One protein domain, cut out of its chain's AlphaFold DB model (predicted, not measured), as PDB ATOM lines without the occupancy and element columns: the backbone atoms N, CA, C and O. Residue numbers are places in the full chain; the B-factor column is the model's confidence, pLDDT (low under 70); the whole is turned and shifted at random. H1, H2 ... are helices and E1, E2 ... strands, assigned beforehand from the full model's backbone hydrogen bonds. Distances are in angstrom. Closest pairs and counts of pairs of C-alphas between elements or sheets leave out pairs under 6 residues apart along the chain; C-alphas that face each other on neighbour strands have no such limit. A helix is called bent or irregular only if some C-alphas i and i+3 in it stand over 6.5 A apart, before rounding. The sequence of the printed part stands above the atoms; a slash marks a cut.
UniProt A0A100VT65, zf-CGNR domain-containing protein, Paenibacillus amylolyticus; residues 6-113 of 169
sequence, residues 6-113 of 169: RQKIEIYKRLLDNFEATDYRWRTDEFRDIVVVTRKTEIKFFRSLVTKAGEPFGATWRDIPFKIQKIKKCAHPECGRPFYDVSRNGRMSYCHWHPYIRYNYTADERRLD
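Overview. This is residues 6 to 113 of the 169 residues of the protein "zf-CGNR domain-containing protein" of Paenibacillus amylolyticus (UniProt A0A100VT65). Helices H1 and H3 pack on each other at a steep tilt, and H2 runs across one end of this pair, meeting H3 at a corner whose residues 40 to 45 stick out. A short hairpin, E1 and E2, packs on H1 and the first part of H2; a second small hairpin, E3 and E4, sits away from the helices, toward one end of the longest axis. The printed part has 108 residues, with three named helices followed by four named strands, in two antiparallel two-stranded sheets, E1 - E2 and E3 - E4. The class is mixed, helices and strands; the whole is compact, with a radius of gyration of the C-alphas of 13.9 A and spans of 40 by 28 by 24 A.

Arrangement. Begin at H1, residues 6 to 20, which touches H3, residues 43 to 57, at a steep tilt of 42 degrees, opposite ways; the closest C-alphas are those of Ile 11 and Ala 53, 4.8 A. H2, residues 28 to 41, and H1 are near each other, with 6 pairs of C-alphas within 10 A. Look at Arg 39 and Phe 46, whose C-alphas are 5.9 A apart: H2 and H3 only just touch, with 3 pairs of C-alphas within 8 A, and only at the corner. Their lines are about perpendicular, but only just, at 72 degrees. In H1 and H2 every O i to N i+4 pair is within hydrogen-bond range, in H3 9 of 11. Next comes the hairpin of E1, residues 71 to 73, and E2, residues 82 to 84: N 72 and O 83 are 2.8 A apart, within hydrogen-bond range. The closest C-alphas of H1 and E2 are those of Tyr 12 and Tyr 84, 6.5 A; of H2 and E1, Thr 28 and Lys 73, 5.5 A. In the hairpin of E3, residues 101 to 104, and E4, residues 109 to 112, N 102 and O 111 are within hydrogen-bond range at 2.8 A. E3 and E4 are apart from H1, H2 and H3.

Along the chain. Find C-alpha 6 at (-52.818, 11.249, 35.620); from there H1 runs 20.4 A. H2 measures 20.0 A and H3 21.6 A; H3 is irregular, with C-alphas 53 and 56 7.3 A apart. E1 measures 7.2 A, E2 7.0 A, E3 9.8 A and E4 10.1 A, ending at C-alpha 112, (-45.665, 2.061, 11.525).

Size, cuts and confidence. The C-alphas farthest apart are those of Gly 58 and Ala 107, 41.7 A. The printed part has no cut; the links H3 to E1 and E2 to E3 are long. Mean pLDDT of the printed part is 71.1, and 48 residues are under 70, among them 95 to 113.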
ATOM      1  N   ARG A   6     -52.030  11.956  36.642       58.75
ATOM      2  CA  ARG A   6     -52.818  11.249  35.620       58.75
ATOM      3  C   ARG A   6     -53.846  12.142  34.920       58.75
ATOM      4  O   ARG A   6     -53.952  12.114  33.699       58.75
ATOM      5  N   GLN A   7     -54.577  12.950  35.684       65.81
ATOM      6  CA  GLN A   7     -55.586  13.864  35.140       65.81
ATOM      7  C   GLN A   7     -54.919  14.944  34.287       65.81
ATOM      8  O   GLN A   7     -55.408  15.261  33.208       65.81
ATOM      9  N   LYS A   8     -53.755  15.449  34.725       66.06
ATOM     10  CA  LYS A   8     -52.941  16.384  33.939       66.06
ATOM     11  C   LYS A   8     -52.581  15.760  32.583       66.06
ATOM     12  O   LYS A   8     -52.858  16.387  31.569       66.06
ATOM     13  N   ILE A   9     -52.042  14.537  32.547       62.25
ATOM     14  CA  ILE A   9     -51.685  13.845  31.290       62.25
ATOM     15  C   ILE A   9     -52.887  13.716  30.349       62.25
ATOM     16  O   ILE A   9     -52.774  14.095  29.187       62.25
ATOM     17  N   GLU A  10     -54.031  13.228  30.835       64.69
ATOM     18  CA  GLU A  10     -55.225  13.032  29.998       64.69
ATOM     19  C   GLU A  10     -55.759  14.363  29.441       64.69
ATOM     20  O   GLU A  10     -56.093  14.458  28.260       64.69
ATOM     21  N   ILE A  11     -55.770  15.416  30.264       69.00
ATOM     22  CA  ILE A  11     -56.161  16.769  29.850       69.00
ATOM     23  C   ILE A  11     -55.232  17.289  28.746       69.00
ATOM     24  O   ILE A  11     -55.704  17.818  27.739       69.00
ATOM     25  N   TYR A  12     -53.914  17.124  28.900       70.44
ATOM     26  CA  TYR A  12     -52.958  17.554  27.876       70.44
ATOM     27  C   TYR A  12     -53.036  16.719  26.609       70.44
ATOM     28  O   TYR A  12     -52.915  17.288  25.530       70.44
ATOM     29  N   LYS A  13     -53.271  15.409  26.724       66.50
ATOM     30  CA  LYS A  13     -53.472  14.532  25.572       66.50
ATOM     31  C   LYS A  13     -54.665  15.006  24.749       66.50
ATOM     32  O   LYS A  13     -54.500  15.280  23.575       66.50
ATOM     33  N   ARG A  14     -55.818  15.242  25.382       71.19
ATOM     34  CA  ARG A  14     -57.026  15.737  24.699       71.19
ATOM     35  C   ARG A  14     -56.853  17.128  24.102       71.19
ATOM     36  O   ARG A  14     -57.340  17.386  23.006       71.19
ATOM     37  N   LEU A  15     -56.179  18.034  24.811       70.19
ATOM     38  CA  LEU A  15     -55.859  19.359  24.278       70.19
ATOM     39  C   LEU A  15     -55.023  19.245  23.014       70.19
ATOM     40  O   LEU A  15     -55.320  19.881  22.012       70.19
ATOM     41  N   LEU A  16     -53.990  18.422  23.078       65.94
ATOM     42  CA  LEU A  16     -53.060  18.248  21.992       65.94
ATOM     43  C   LEU A  16     -53.709  17.466  20.842       65.94
ATOM     44  O   LEU A  16     -53.538  17.911  19.726       65.94
ATOM     45  N   ASP A  17     -54.562  16.462  21.078       65.38
ATOM     46  CA  ASP A  17     -55.382  15.802  20.045       65.38
ATOM     47  C   ASP A  17     -56.219  16.821  19.253       65.38
ATOM     48  O   ASP A  17     -56.325  16.725  18.038       65.38
ATOM     49  N   ASN A  18     -56.778  17.842  19.918       67.88
ATOM     50  CA  ASN A  18     -57.546  18.896  19.241       67.88
ATOM     51  C   ASN A  18     -56.678  19.814  18.367       67.88
ATOM     52  O   ASN A  18     -57.190  20.391  17.411       67.88
ATOM     53  N   PHE A  19     -55.390  19.961  18.683       63.97
ATOM     54  CA  PHE A  19     -54.454  20.750  17.881       63.97
ATOM     55  C   PHE A  19     -53.661  19.899  16.865       63.97
ATOM     56  O   PHE A  19     -53.313  20.407  15.810       63.97
ATOM     57  N   GLU A  20     -53.412  18.614  17.142       59.09
ATOM     58  CA  GLU A  20     -52.735  17.639  16.268       59.09
ATOM     59  C   GLU A  20     -53.684  17.010  15.236       59.09
ATOM     60  O   GLU A  20     -53.201  16.431  14.265       59.09
ATOM     61  N   ALA A  21     -55.009  17.131  15.401       49.06
ATOM     62  CA  ALA A  21     -56.011  16.499  14.532       49.06
ATOM     63  C   ALA A  21     -55.885  16.848  13.037       49.06
ATOM     64  O   ALA A  21     -56.493  16.172  12.207       49.06
ATOM     65  N   THR A  22     -55.114  17.874  12.673       47.66
ATOM     66  CA  THR A  22     -54.947  18.317  11.286       47.66
ATOM     67  C   THR A  22     -53.553  18.074  10.708       47.66
ATOM     68  O   THR A  22     -53.451  17.924   9.490       47.66
ATOM     69  N   ASP A  23     -52.489  17.976  11.518       53.31
ATOM     70  CA  ASP A  23     -51.135  17.723  11.011       53.31
ATOM     71  C   ASP A  23     -50.143  17.248  12.098       53.31
ATOM     72  O   ASP A  23     -49.742  17.993  12.990       53.31
ATOM     73  N   TYR A  24     -49.669  16.004  11.989       53.47
ATOM     74  CA  TYR A  24     -48.704  15.393  12.920       53.47
ATOM     75  C   TYR A  24     -47.250  15.890  12.754       53.47
ATOM     76  O   TYR A  24     -46.339  15.336  13.382       53.47
ATOM     77  N   ARG A  25     -47.014  16.873  11.870       59.06
ATOM     78  CA  ARG A  25     -45.683  17.361  11.460       59.06
ATOM     79  C   ARG A  25     -45.217  18.625  12.181       59.06
ATOM     80  O   ARG A  25     -44.128  19.107  11.878       59.06
ATOM     81  N   TRP A  26     -46.011  19.190  13.089       64.44
ATOM     82  CA  TRP A  26     -45.659  20.480  13.680       64.44
ATOM     83  C   TRP A  26     -44.360  20.400  14.471       64.44
ATOM     84  O   TRP A  26     -44.228  19.648  15.443       64.44
ATOM     85  N   ARG A  27     -43.399  21.242  14.090       73.50
ATOM     86  CA  ARG A  27     -42.226  21.492  14.920       73.50
ATOM     87  C   ARG A  27     -42.693  22.122  16.227       73.50
ATOM     88  O   ARG A  27     -43.708  22.810  16.299       73.50
ATOM     89  N   THR A  28     -41.936  21.894  17.297       77.81
ATOM     90  CA  THR A  28     -42.323  22.379  18.630       77.81
ATOM     91  C   THR A  28     -42.546  23.889  18.677       77.81
ATOM     92  O   THR A  28     -43.457  24.335  19.370       77.81
ATOM     93  N   ASP A  29     -41.752  24.664  17.941       81.38
ATOM     94  CA  ASP A  29     -41.886  26.120  17.912       81.38
ATOM     95  C   ASP A  29     -43.126  26.566  17.124       81.38
ATOM     96  O   ASP A  29     -43.888  27.385  17.624       81.38
ATOM     97  N   GLU A  30     -43.429  25.918  15.993       77.06
ATOM     98  CA  GLU A  30     -44.669  26.149  15.234       77.06
ATOM     99  C   GLU A  30     -45.908  25.860  16.093       77.06
ATOM    100  O   GLU A  30     -46.847  26.654  16.148       77.06
ATOM    101  N   PHE A  31     -45.892  24.753  16.844       79.19
ATOM    102  CA  PHE A  31     -46.990  24.425  17.750       79.19
ATOM    103  C   PHE A  31     -47.138  25.446  18.882       79.19
ATOM    104  O   PHE A  31     -48.255  25.821  19.248       79.19
ATOM    105  N   ARG A  32     -46.021  25.923  19.446       83.62
ATOM    106  CA  ARG A  32     -46.047  26.985  20.461       83.62
ATOM    107  C   ARG A  32     -46.671  28.255  19.900       83.62
ATOM    108  O   ARG A  32     -47.505  28.842  20.588       83.62
ATOM    109  N   ASP A  33     -46.313  28.646  18.682       84.12
ATOM    110  CA  ASP A  33     -46.848  29.842  18.032       84.12
ATOM    111  C   ASP A  33     -48.351  29.731  17.792       84.12
ATOM    112  O   ASP A  33     -49.093  30.644  18.153       84.12
ATOM    113  N   ILE A  34     -48.827  28.585  17.302       81.62
ATOM    114  CA  ILE A  34     -50.262  28.325  17.120       81.62
ATOM    115  C   ILE A  34     -50.999  28.472  18.451       81.62
ATOM    116  O   ILE A  34     -51.959  29.235  18.555       81.62
ATOM    117  N   VAL A  35     -50.501  27.835  19.513       80.12
ATOM    118  CA  VAL A  35     -51.107  27.928  20.849       80.12
ATOM    119  C   VAL A  35     -51.079  29.365  21.391       80.12
ATOM    120  O   VAL A  35     -52.049  29.807  22.016       80.12
ATOM    121  N   VAL A  36     -49.993  30.113  21.167       85.31
ATOM    122  CA  VAL A  36     -49.873  31.528  21.559       85.31
ATOM    123  C   VAL A  36     -50.906  32.377  20.829       85.31
ATOM    124  O   VAL A  36     -51.588  33.179  21.474       85.31
ATOM    125  N   VAL A  37     -51.020  32.212  19.511       84.75
ATOM    126  CA  VAL A  37     -51.962  32.951  18.669       84.75
ATOM    127  C   VAL A  37     -53.384  32.638  19.113       84.75
ATOM    128  O   VAL A  37     -54.070  33.559  19.545       84.75
ATOM    129  N   THR A  38     -53.783  31.364  19.175       82.75
ATOM    130  CA  THR A  38     -55.127  30.957  19.620       82.75
ATOM    131  C   THR A  38     -55.457  31.496  21.012       82.75
ATOM    132  O   THR A  38     -56.567  31.965  21.257       82.75
ATOM    133  N   ARG A  39     -54.497  31.502  21.947       82.69
ATOM    134  CA  ARG A  39     -54.718  32.062  23.288       82.69
ATOM    135  C   ARG A  39     -54.961  33.575  23.266       82.69
ATOM    136  O   ARG A  39     -55.708  34.067  24.113       82.69
ATOM    137  N   LYS A  40     -54.317  34.308  22.353       84.75
ATOM    138  CA  LYS A  40     -54.449  35.767  22.215       84.75
ATOM    139  C   LYS A  40     -55.709  36.162  21.449       84.75
ATOM    140  O   LYS A  40     -56.426  37.050  21.897       84.75
ATOM    141  N   THR A  41     -55.966  35.520  20.315       87.75
ATOM    142  CA  THR A  41     -57.020  35.910  19.369       87.75
ATOM    143  C   THR A  41     -58.351  35.223  19.659       87.75
ATOM    144  O   THR A  41     -59.407  35.807  19.438       87.75
ATOM    145  N   GLU A  42     -58.324  34.016  20.227       87.38
ATOM    146  CA  GLU A  42     -59.492  33.142  20.370       87.38
ATOM    147  C   GLU A  42     -59.614  32.573  21.794       87.38
ATOM    148  O   GLU A  42     -59.899  31.396  22.021       87.38
ATOM    149  N   ILE A  43     -59.432  33.427  22.807       85.56
ATOM    150  CA  ILE A  43     -59.395  33.005  24.218       85.56
ATOM    151  C   ILE A  43     -60.633  32.208  24.664       85.56
ATOM    152  O   ILE A  43     -60.521  31.317  25.509       85.56
ATOM    153  N   LYS A  44     -61.817  32.510  24.112       86.31
ATOM    154  CA  LYS A  44     -63.054  31.766  24.399       86.31
ATOM    155  C   LYS A  44     -62.960  30.329  23.886       86.31
ATOM    156  O   LYS A  44     -63.259  29.405  24.640       86.31
ATOM    157  N   PHE A  45     -62.491  30.150  22.654       85.81
ATOM    158  CA  PHE A  45     -62.263  28.837  22.062       85.81
ATOM    159  C   PHE A  45     -61.188  28.074  22.838       85.81
ATOM    160  O   PHE A  45     -61.460  26.974  23.315       85.81
ATOM    161  N   PHE A  46     -60.035  28.696  23.108       83.00
ATOM    162  CA  PHE A  46     -58.970  28.091  23.913       83.00
ATOM    163  C   PHE A  46     -59.475  27.605  25.282       83.00
ATOM    164  O   PHE A  46     -59.265  26.454  25.657       83.00
ATOM    165  N   ARG A  47     -60.209  28.448  26.023       85.56
ATOM    166  CA  ARG A  47     -60.816  28.056  27.307       85.56
ATOM    167  C   ARG A  47     -61.812  26.913  27.151       85.56
ATOM    168  O   ARG A  47     -61.849  26.048  28.017       85.56
ATOM    169  N   SER A  48     -62.599  26.898  26.076       85.44
ATOM    170  CA  SER A  48     -63.538  25.806  25.815       85.44
ATOM    171  C   SER A  48     -62.823  24.472  25.593       85.44
ATOM    172  O   SER A  48     -63.261  23.470  26.144       85.44
ATOM    173  N   LEU A  49     -61.685  24.461  24.886       81.50
ATOM    174  CA  LEU A  49     -60.879  23.255  24.686       81.50
ATOM    175  C   LEU A  49     -60.316  22.730  26.010       81.50
ATOM    176  O   LEU A  49     -60.413  21.540  26.298       81.50
ATOM    177  N   VAL A  50     -59.774  23.624  26.842       78.44
ATOM    178  CA  VAL A  50     -59.225  23.263  28.157       78.44
ATOM    179  C   VAL A  50     -60.325  22.742  29.087       78.44
ATOM    180  O   VAL A  50     -60.120  21.740  29.769       78.44
ATOM    181  N   THR A  51     -61.502  23.376  29.094       82.50
ATOM    182  CA  THR A  51     -62.656  22.906  29.874       82.50
ATOM    183  C   THR A  51     -63.146  21.548  29.380       82.50
ATOM    184  O   THR A  51     -63.245  20.637  30.190       82.50
ATOM    185  N   LYS A  52     -63.351  21.356  28.070       80.56
ATOM    186  CA  LYS A  52     -63.750  20.060  27.490       80.56
ATOM    187  C   LYS A  52     -62.765  18.940  27.823       80.56
ATOM    188  O   LYS A  52     -63.161  17.812  28.098       80.56
ATOM    189  N   ALA A  53     -61.468  19.242  27.823       72.69
ATOM    190  CA  ALA A  53     -60.446  18.288  28.233       72.69
ATOM    191  C   ALA A  53     -60.534  17.937  29.733       72.69
ATOM    192  O   ALA A  53     -60.225  16.808  30.113       72.69
ATOM    193  N   GLY A  54     -60.958  18.887  30.574       74.19
ATOM    194  CA  GLY A  54     -61.120  18.739  32.022       74.19
ATOM    195  C   GLY A  54     -62.471  18.187  32.497       74.19
ATOM    196  O   GLY A  54     -62.542  17.699  33.625       74.19
ATOM    197  N   GLU A  55     -63.513  18.212  31.658       79.06
ATOM    198  CA  GLU A  55     -64.881  17.760  31.970       79.06
ATOM    199  C   GLU A  55     -64.949  16.367  32.626       79.06
ATOM    200  O   GLU A  55     -65.590  16.259  33.673       79.06
ATOM    201  N   PRO A  56     -64.239  15.324  32.135       79.38
ATOM    202  CA  PRO A  56     -64.255  13.996  32.763       79.38
ATOM    203  C   PRO A  56     -63.734  13.966  34.207       79.38
ATOM    204  O   PRO A  56     -63.921  12.981  34.916       79.38
ATOM    205  N   PHE A  57     -63.049  15.025  34.640       73.81
ATOM    206  CA  PHE A  57     -62.414  15.142  35.950       73.81
ATOM    207  C   PHE A  57     -63.014  16.260  36.808       73.81
ATOM    208  O   PHE A  57     -62.456  16.571  37.859       73.81
ATOM    209  N   GLY A  58     -64.098  16.902  36.355       78.38
ATOM    210  CA  GLY A  58     -64.667  18.081  37.016       78.38
ATOM    211  C   GLY A  58     -63.718  19.286  37.041       78.38
ATOM    212  O   GLY A  58     -63.883  20.190  37.856       78.38
ATOM    213  N   ALA A  59     -62.695  19.290  36.182       78.94
ATOM    214  CA  ALA A  59     -61.692  20.338  36.115       78.94
ATOM    215  C   ALA A  59     -62.128  21.431  35.140       78.94
ATOM    216  O   ALA A  59     -62.560  21.150  34.024       78.94
ATOM    217  N   THR A  60     -61.958  22.690  35.530       81.69
ATOM    218  CA  THR A  60     -62.183  23.825  34.630       81.69
ATOM    219  C   THR A  60     -60.862  24.363  34.095       81.69
ATOM    220  O   THR A  60     -59.785  24.052  34.607       81.69
ATOM    221  N   TRP A  61     -60.921  25.266  33.112       76.62
ATOM    222  CA  TRP A  61     -59.730  25.975  32.628       76.62
ATOM    223  C   TRP A  61     -58.929  26.696  33.728       76.62
ATOM    224  O   TRP A  61     -57.748  26.969  33.528       76.62
ATOM    225  N   ARG A  62     -59.545  27.003  34.880       80.00
ATOM    226  CA  ARG A  62     -58.871  27.621  36.033       80.00
ATOM    227  C   ARG A  62     -58.020  26.626  36.822       80.00
ATOM    228  O   ARG A  62     -57.020  27.025  37.407       80.00
ATOM    229  N   ASP A  63     -58.402  25.351  36.822       74.62
ATOM    230  CA  ASP A  63     -57.717  24.281  37.556       74.62
ATOM    231  C   ASP A  63     -56.520  23.707  36.779       74.62
ATOM    232  O   ASP A  63     -55.706  22.964  37.329       74.62
ATOM    233  N   ILE A  64     -56.394  24.055  35.496       69.62
ATOM    234  CA  ILE A  64     -55.378  23.523  34.588       69.62
ATOM    235  C   ILE A  64     -54.305  24.600  34.373       69.62
ATOM    236  O   ILE A  64     -54.508  25.522  33.580       69.62
ATOM    237  N   PRO A  65     -53.140  24.514  35.048       66.62
ATOM    238  CA  PRO A  65     -52.063  25.483  34.884       66.62
ATOM    239  C   PRO A  65     -51.359  25.258  33.542       66.62
ATOM    240  O   PRO A  65     -50.298  24.631  33.474       66.62
ATOM    241  N   PHE A  66     -51.966  25.761  32.468       71.00
ATOM    242  CA  PHE A  66     -51.406  25.706  31.125       71.00
ATOM    243  C   PHE A  66     -50.284  26.743  30.979       71.00
ATOM    244  O   PHE A  66     -50.485  27.948  31.137       71.00
ATOM    245  N   LYS A  67     -49.082  26.264  30.674       78.88
ATOM    246  CA  LYS A  67     -47.839  27.030  30.591       78.88
ATOM    247  C   LYS A  67     -47.157  26.709  29.267       78.88
ATOM    248  O   LYS A  67     -46.668  25.602  29.085       78.88
ATOM    249  N   ILE A  68     -47.090  27.675  28.355       80.12
ATOM    250  CA  ILE A  68     -46.523  27.486  27.004       80.12
ATOM    251  C   ILE A  68     -45.080  26.964  27.060       80.12
ATOM    252  O   ILE A  68     -44.712  26.085  26.292       80.12
ATOM    253  N   GLN A  69     -44.284  27.413  28.029       82.19
ATOM    254  CA  GLN A  69     -42.908  26.955  28.244       82.19
ATOM    255  C   GLN A  69     -42.787  25.463  28.594       82.19
ATOM    256  O   GLN A  69     -41.705  24.889  28.493       82.19
ATOM    257  N   LYS A  70     -43.882  24.828  29.027       79.88
ATOM    258  CA  LYS A  70     -43.932  23.385  29.271       79.88
ATOM    259  C   LYS A  70     -44.202  22.589  27.997       79.88
ATOM    260  O   LYS A  70     -44.038  21.379  28.024       79.88
ATOM    261  N   ILE A  71     -44.547  23.232  26.883       82.38
ATOM    262  CA  ILE A  71     -44.526  22.590  25.567       82.38
ATOM    263  C   ILE A  71     -43.061  22.395  25.183       82.38
ATOM    264  O   ILE A  71     -42.321  23.371  25.076       82.38
ATOM    265  N   LYS A  72     -42.627  21.152  25.001       80.12
ATOM    266  CA  LYS A  72     -41.242  20.766  24.717       80.12
ATOM    267  C   LYS A  72     -41.164  19.841  23.518       80.12
ATOM    268  O   LYS A  72     -42.121  19.140  23.210       80.12
ATOM    269  N   LYS A  73     -39.992  19.802  22.891       81.94
ATOM    270  CA  LYS A  73     -39.661  18.815  21.868       81.94
ATOM    271  C   LYS A  73     -39.307  17.494  22.537       81.94
ATOM    272  O   LYS A  73     -38.514  17.483  23.477       81.94
ATOM    273  N   CYS A  74     -39.858  16.389  22.048       77.44
ATOM    274  CA  CYS A  74     -39.419  15.060  22.446       77.44
ATOM    275  C   CYS A  74     -37.951  14.856  22.040       77.44
ATOM    276  O   CYS A  74     -37.599  15.005  20.871       77.44
ATOM    277  N   ALA A  75     -37.104  14.494  23.004       73.38
ATOM    278  CA  ALA A  75     -35.675  14.262  22.808       73.38
ATOM    279  C   ALA A  75     -35.363  12.945  22.074       73.38
ATOM    280  O   ALA A  75     -34.207  12.684  21.754       73.38
ATOM    281  N   HIS A  76     -36.365  12.102  21.804       68.12
ATOM    282  CA  HIS A  76     -36.165  10.888  21.016       68.12
ATOM    283  C   HIS A  76     -35.826  11.248  19.555       68.12
ATOM    284  O   HIS A  76     -36.635  11.940  18.923       68.12
ATOM    285  N   PRO A  77     -34.706  10.745  18.992       62.00
ATOM    286  CA  PRO A  77     -34.212  11.131  17.663       62.00
ATOM    287  C   PRO A  77     -35.244  10.975  16.541       62.00
ATOM    288  O   PRO A  77     -35.363  11.827  15.666       62.00
ATOM    289  N   GLU A  78     -36.041   9.908  16.603       61.06
ATOM    290  CA  GLU A  78     -37.070   9.618  15.596       61.06
ATOM    291  C   GLU A  78     -38.464  10.162  15.947       61.06
ATOM    292  O   GLU A  78     -39.380  10.012  15.151       61.06
ATOM    293  N   CYS A  79     -38.668  10.747  17.138       69.38
ATOM    294  CA  CYS A  79     -39.994  11.230  17.534       69.38
ATOM    295  C   CYS A  79     -40.166  12.702  17.203       69.38
ATOM    296  O   CYS A  79     -41.147  13.042  16.566       69.38
ATOM    297  N   GLY A  80     -39.274  13.577  17.685       67.12
ATOM    298  CA  GLY A  80     -39.294  15.020  17.407       67.12
ATOM    299  C   GLY A  80     -40.567  15.797  17.790       67.12
ATOM    300  O   GLY A  80     -40.560  17.022  17.677       67.12
ATOM    301  N   ARG A  81     -41.629  15.129  18.259       73.94
ATOM    302  CA  ARG A  81     -42.956  15.711  18.472       73.94
ATOM    303  C   ARG A  81     -42.984  16.712  19.624       73.94
ATOM    304  O   ARG A  81     -42.299  16.496  20.632       73.94
ATOM    305  N   PRO A  82     -43.816  17.762  19.532       76.25
ATOM    306  CA  PRO A  82     -44.168  18.551  20.693       76.25
ATOM    307  C   PRO A  82     -44.921  17.698  21.718       76.25
ATOM    308  O   PRO A  82     -45.760  16.863  21.392       76.25
ATOM    309  N   PHE A  83     -44.649  17.927  22.993       75.06
ATOM    310  CA  PHE A  83     -45.435  17.377  24.087       75.06
ATOM    311  C   PHE A  83     -45.504  18.373  25.230       75.06
ATOM    312  O   PHE A  83     -44.661  19.262  25.347       75.06
ATOM    313  N   TYR A  84     -46.502  18.223  26.091       74.44
ATOM    314  CA  TYR A  84     -46.610  19.051  27.279       74.44
ATOM    315  C   TYR A  84     -45.975  18.370  28.496       74.44
ATOM    316  O   TYR A  84     -46.352  17.262  28.873       74.44
ATOM    317  N   ASP A  85     -45.038  19.057  29.142       74.38
ATOM    318  CA  ASP A  85     -44.351  18.610  30.345       74.38
ATOM    319  C   ASP A  85     -45.240  18.746  31.592       74.38
ATOM    320  O   ASP A  85     -45.383  19.811  32.214       74.38
ATOM    321  N   VAL A  86     -45.816  17.617  31.992       69.56
ATOM    322  CA  VAL A  86     -46.656  17.494  33.187       69.56
ATOM    323  C   VAL A  86     -45.869  17.339  34.488       69.56
ATOM    324  O   VAL A  86     -46.478  17.405  35.557       69.56
ATOM    325  N   SER A  87     -44.540  17.176  34.439       66.06
ATOM    326  CA  SER A  87     -43.734  17.060  35.656       66.06
ATOM    327  C   SER A  87     -43.785  18.341  36.475       66.06
ATOM    328  O   SER A  87     -43.899  19.461  35.955       66.06
ATOM    329  N   ARG A  88     -43.691  18.187  37.794       66.12
ATOM    330  CA  ARG A  88     -43.685  19.318  38.721       66.12
ATOM    331  C   ARG A  88     -42.497  20.248  38.463       66.12
ATOM    332  O   ARG A  88     -42.672  21.463  38.416       66.12
ATOM    333  N   ASN A  89     -41.318  19.669  38.246       72.44
ATOM    334  CA  ASN A  89     -40.048  20.376  38.061       72.44
ATOM    335  C   ASN A  89     -39.774  20.811  36.610       72.44
ATOM    336  O   ASN A  89     -38.791  21.507  36.367       72.44
ATOM    337  N   GLY A  90     -40.618  20.417  35.652       69.00
ATOM    338  CA  GLY A  90     -40.416  20.747  34.248       69.00
ATOM    339  C   GLY A  90     -39.151  20.110  33.671       69.00
ATOM    340  O   GLY A  90     -38.452  20.762  32.898       69.00
ATOM    341  N   ARG A  91     -38.806  18.878  34.066       73.19
ATOM    342  CA  ARG A  91     -37.604  18.159  33.599       73.19
ATOM    343  C   ARG A  91     -37.906  16.999  32.656       73.19
ATOM    344  O   ARG A  91     -36.992  16.266  32.287       73.19
ATOM    345  N   MET A  92     -39.152  16.833  32.215       70.50
ATOM    346  CA  MET A  92     -39.430  15.821  31.202       70.50
ATOM    347  C   MET A  92     -38.759  16.187  29.888       70.50
ATOM    348  O   MET A  92     -38.788  17.340  29.455       70.50
ATOM    349  N   SER A  93     -38.174  15.175  29.260       70.75
ATOM    350  CA  SER A  93     -37.504  15.290  27.963       70.75
ATOM    351  C   SER A  93     -38.185  14.446  26.884       70.75
ATOM    352  O   SER A  93     -37.841  14.548  25.713       70.75
ATOM    353  N   TYR A  94     -39.175  13.633  27.254       71.38
ATOM    354  CA  TYR A  94     -39.781  12.619  26.394       71.38
ATOM    355  C   TYR A  94     -41.306  12.702  26.456       71.38
ATOM    356  O   TYR A  94     -41.873  12.978  27.514       71.38
ATOM    357  N   CYS A  95     -41.967  12.462  25.322       69.44
ATOM    358  CA  CYS A  95     -43.418  12.556  25.216       69.44
ATOM    359  C   CYS A  95     -44.152  11.300  25.710       69.44
ATOM    360  O   CYS A  95     -43.602  10.203  25.679       69.44
ATOM    361  N   HIS A  96     -45.432  11.458  26.066       61.12
ATOM    362  CA  HIS A  96     -46.330  10.374  26.502       61.12
ATOM    363  C   HIS A  96     -47.125   9.710  25.357       61.12
ATOM    364  O   HIS A  96     -48.002   8.885  25.609       61.12
ATOM    365  N   TRP A  97     -46.877  10.118  24.110       60.66
ATOM    366  CA  TRP A  97     -47.698   9.765  22.951       60.66
ATOM    367  C   TRP A  97     -47.594   8.300  22.559       60.66
ATOM    368  O   TRP A  97     -46.486   7.811  22.401       60.66
ATOM    369  N   HIS A  98     -48.755   7.673  22.325       48.00
ATOM    370  CA  HIS A  98     -48.954   6.358  21.699       48.00
ATOM    371  C   HIS A  98     -49.739   6.500  20.392       48.00
ATOM    372  O   HIS A  98     -50.960   6.349  20.409       48.00
ATOM    373  N   PRO A  99     -49.092   6.800  19.257       46.97
ATOM    374  CA  PRO A  99     -49.687   6.529  17.966       46.97
ATOM    375  C   PRO A  99     -49.062   5.272  17.348       46.97
ATOM    376  O   PRO A  99     -47.845   5.131  17.322       46.97
ATOM    377  N   TYR A 100     -49.901   4.417  16.756       44.09
ATOM    378  CA  TYR A 100     -49.483   3.311  15.876       44.09
ATOM    379  C   TYR A 100     -48.716   3.803  14.625       44.09
ATOM    380  O   TYR A 100     -48.131   3.012  13.889       44.09
ATOM    381  N   ILE A 101     -48.712   5.123  14.381       51.94
ATOM    382  CA  ILE A 101     -48.048   5.803  13.265       51.94
ATOM    383  C   ILE A 101     -47.144   6.917  13.818       51.94
ATOM    384  O   ILE A 101     -47.623   7.932  14.333       51.94
ATOM    385  N   ARG A 102     -45.826   6.765  13.672       57.38
ATOM    386  CA  ARG A 102     -44.828   7.806  13.959       57.38
ATOM    387  C   ARG A 102     -44.470   8.586  12.703       57.38
ATOM    388  O   ARG A 102     -44.574   8.086  11.586       57.38
ATOM    389  N   TYR A 103     -44.009   9.813  12.908       57.12
ATOM    390  CA  TYR A 103     -43.338  10.591  11.875       57.12
ATOM    391  C   TYR A 103     -41.868  10.703  12.253       57.12
ATOM    392  O   TYR A 103     -41.554  11.230  13.320       57.12
ATOM    393  N   ASN A 104     -40.981  10.181  11.414       61.81
ATOM    394  CA  ASN A 104     -39.553  10.347  11.602       61.81
ATOM    395  C   ASN A 104     -39.157  11.733  11.090       61.81
ATOM    396  O   ASN A 104     -38.987  11.924   9.895       61.81
ATOM    397  N   TYR A 105     -38.968  12.691  11.995       62.62
ATOM    398  CA  TYR A 105     -38.569  14.058  11.635       62.62
ATOM    399  C   TYR A 105     -37.171  14.156  11.014       62.62
ATOM    400  O   TYR A 105     -36.870  15.152  10.364       62.62
ATOM    401  N   THR A 106     -36.309  13.158  11.232       63.81
ATOM    402  CA  THR A 106     -34.967  13.121  10.633       63.81
ATOM    403  C   THR A 106     -35.024  12.615   9.192       63.81
ATOM    404  O   THR A 106     -34.304  13.125   8.343       63.81
ATOM    405  N   ALA A 107     -35.882  11.628   8.919       65.88
ATOM    406  CA  ALA A 107     -36.023  11.001   7.601       65.88
ATOM    407  C   ALA A 107     -37.227  11.513   6.784       65.88
ATOM    408  O   ALA A 107     -37.436  11.058   5.668       65.88
ATOM    409  N   ASP A 108     -38.016  12.434   7.341       67.44
ATOM    410  CA  ASP A 108     -39.229  13.012   6.747       67.44
ATOM    411  C   ASP A 108     -40.263  11.974   6.253       67.44
ATOM    412  O   ASP A 108     -40.908  12.139   5.222       67.44
ATOM    413  N   GLU A 109     -40.433  10.873   6.995       63.19
ATOM    414  CA  GLU A 109     -41.279   9.744   6.584       63.19
ATOM    415  C   GLU A 109     -42.223   9.247   7.689       63.19
ATOM    416  O   GLU A 109     -41.952   9.359   8.891       63.19
ATOM    417  N   ARG A 110     -43.341   8.636   7.276       59.25
ATOM    418  CA  ARG A 110     -44.268   7.939   8.177       59.25
ATOM    419  C   ARG A 110     -43.767   6.525   8.452       59.25
ATOM    420  O   ARG A 110     -43.473   5.781   7.523       59.25
ATOM    421  N   ARG A 111     -43.743   6.129   9.723       58.72
ATOM    422  CA  ARG A 111     -43.389   4.773  10.156       58.72
ATOM    423  C   ARG A 111     -44.518   4.148  10.959       58.72
ATOM    424  O   ARG A 111     -45.109   4.807  11.811       58.72
ATOM    425  N   LEU A 112     -44.784   2.873  10.696       57.03
ATOM    426  CA  LEU A 112     -45.665   2.061  11.525       57.03
ATOM    427  C   LEU A 112     -44.902   1.569  12.756       57.03
ATOM    428  O   LEU A 112     -43.779   1.054  12.658       57.03
ATOM    429  N   ASP A 113     -45.554   1.704  13.903       55.59
ATOM    430  CA  ASP A 113     -45.111   1.178  15.194       55.59
ATOM    431  C   ASP A 113     -45.480  -0.299  15.359       55.59
ATOM    432  O   ASP A 113     -45.619  -0.792  16.470       55.59
TER     433      ASP A 113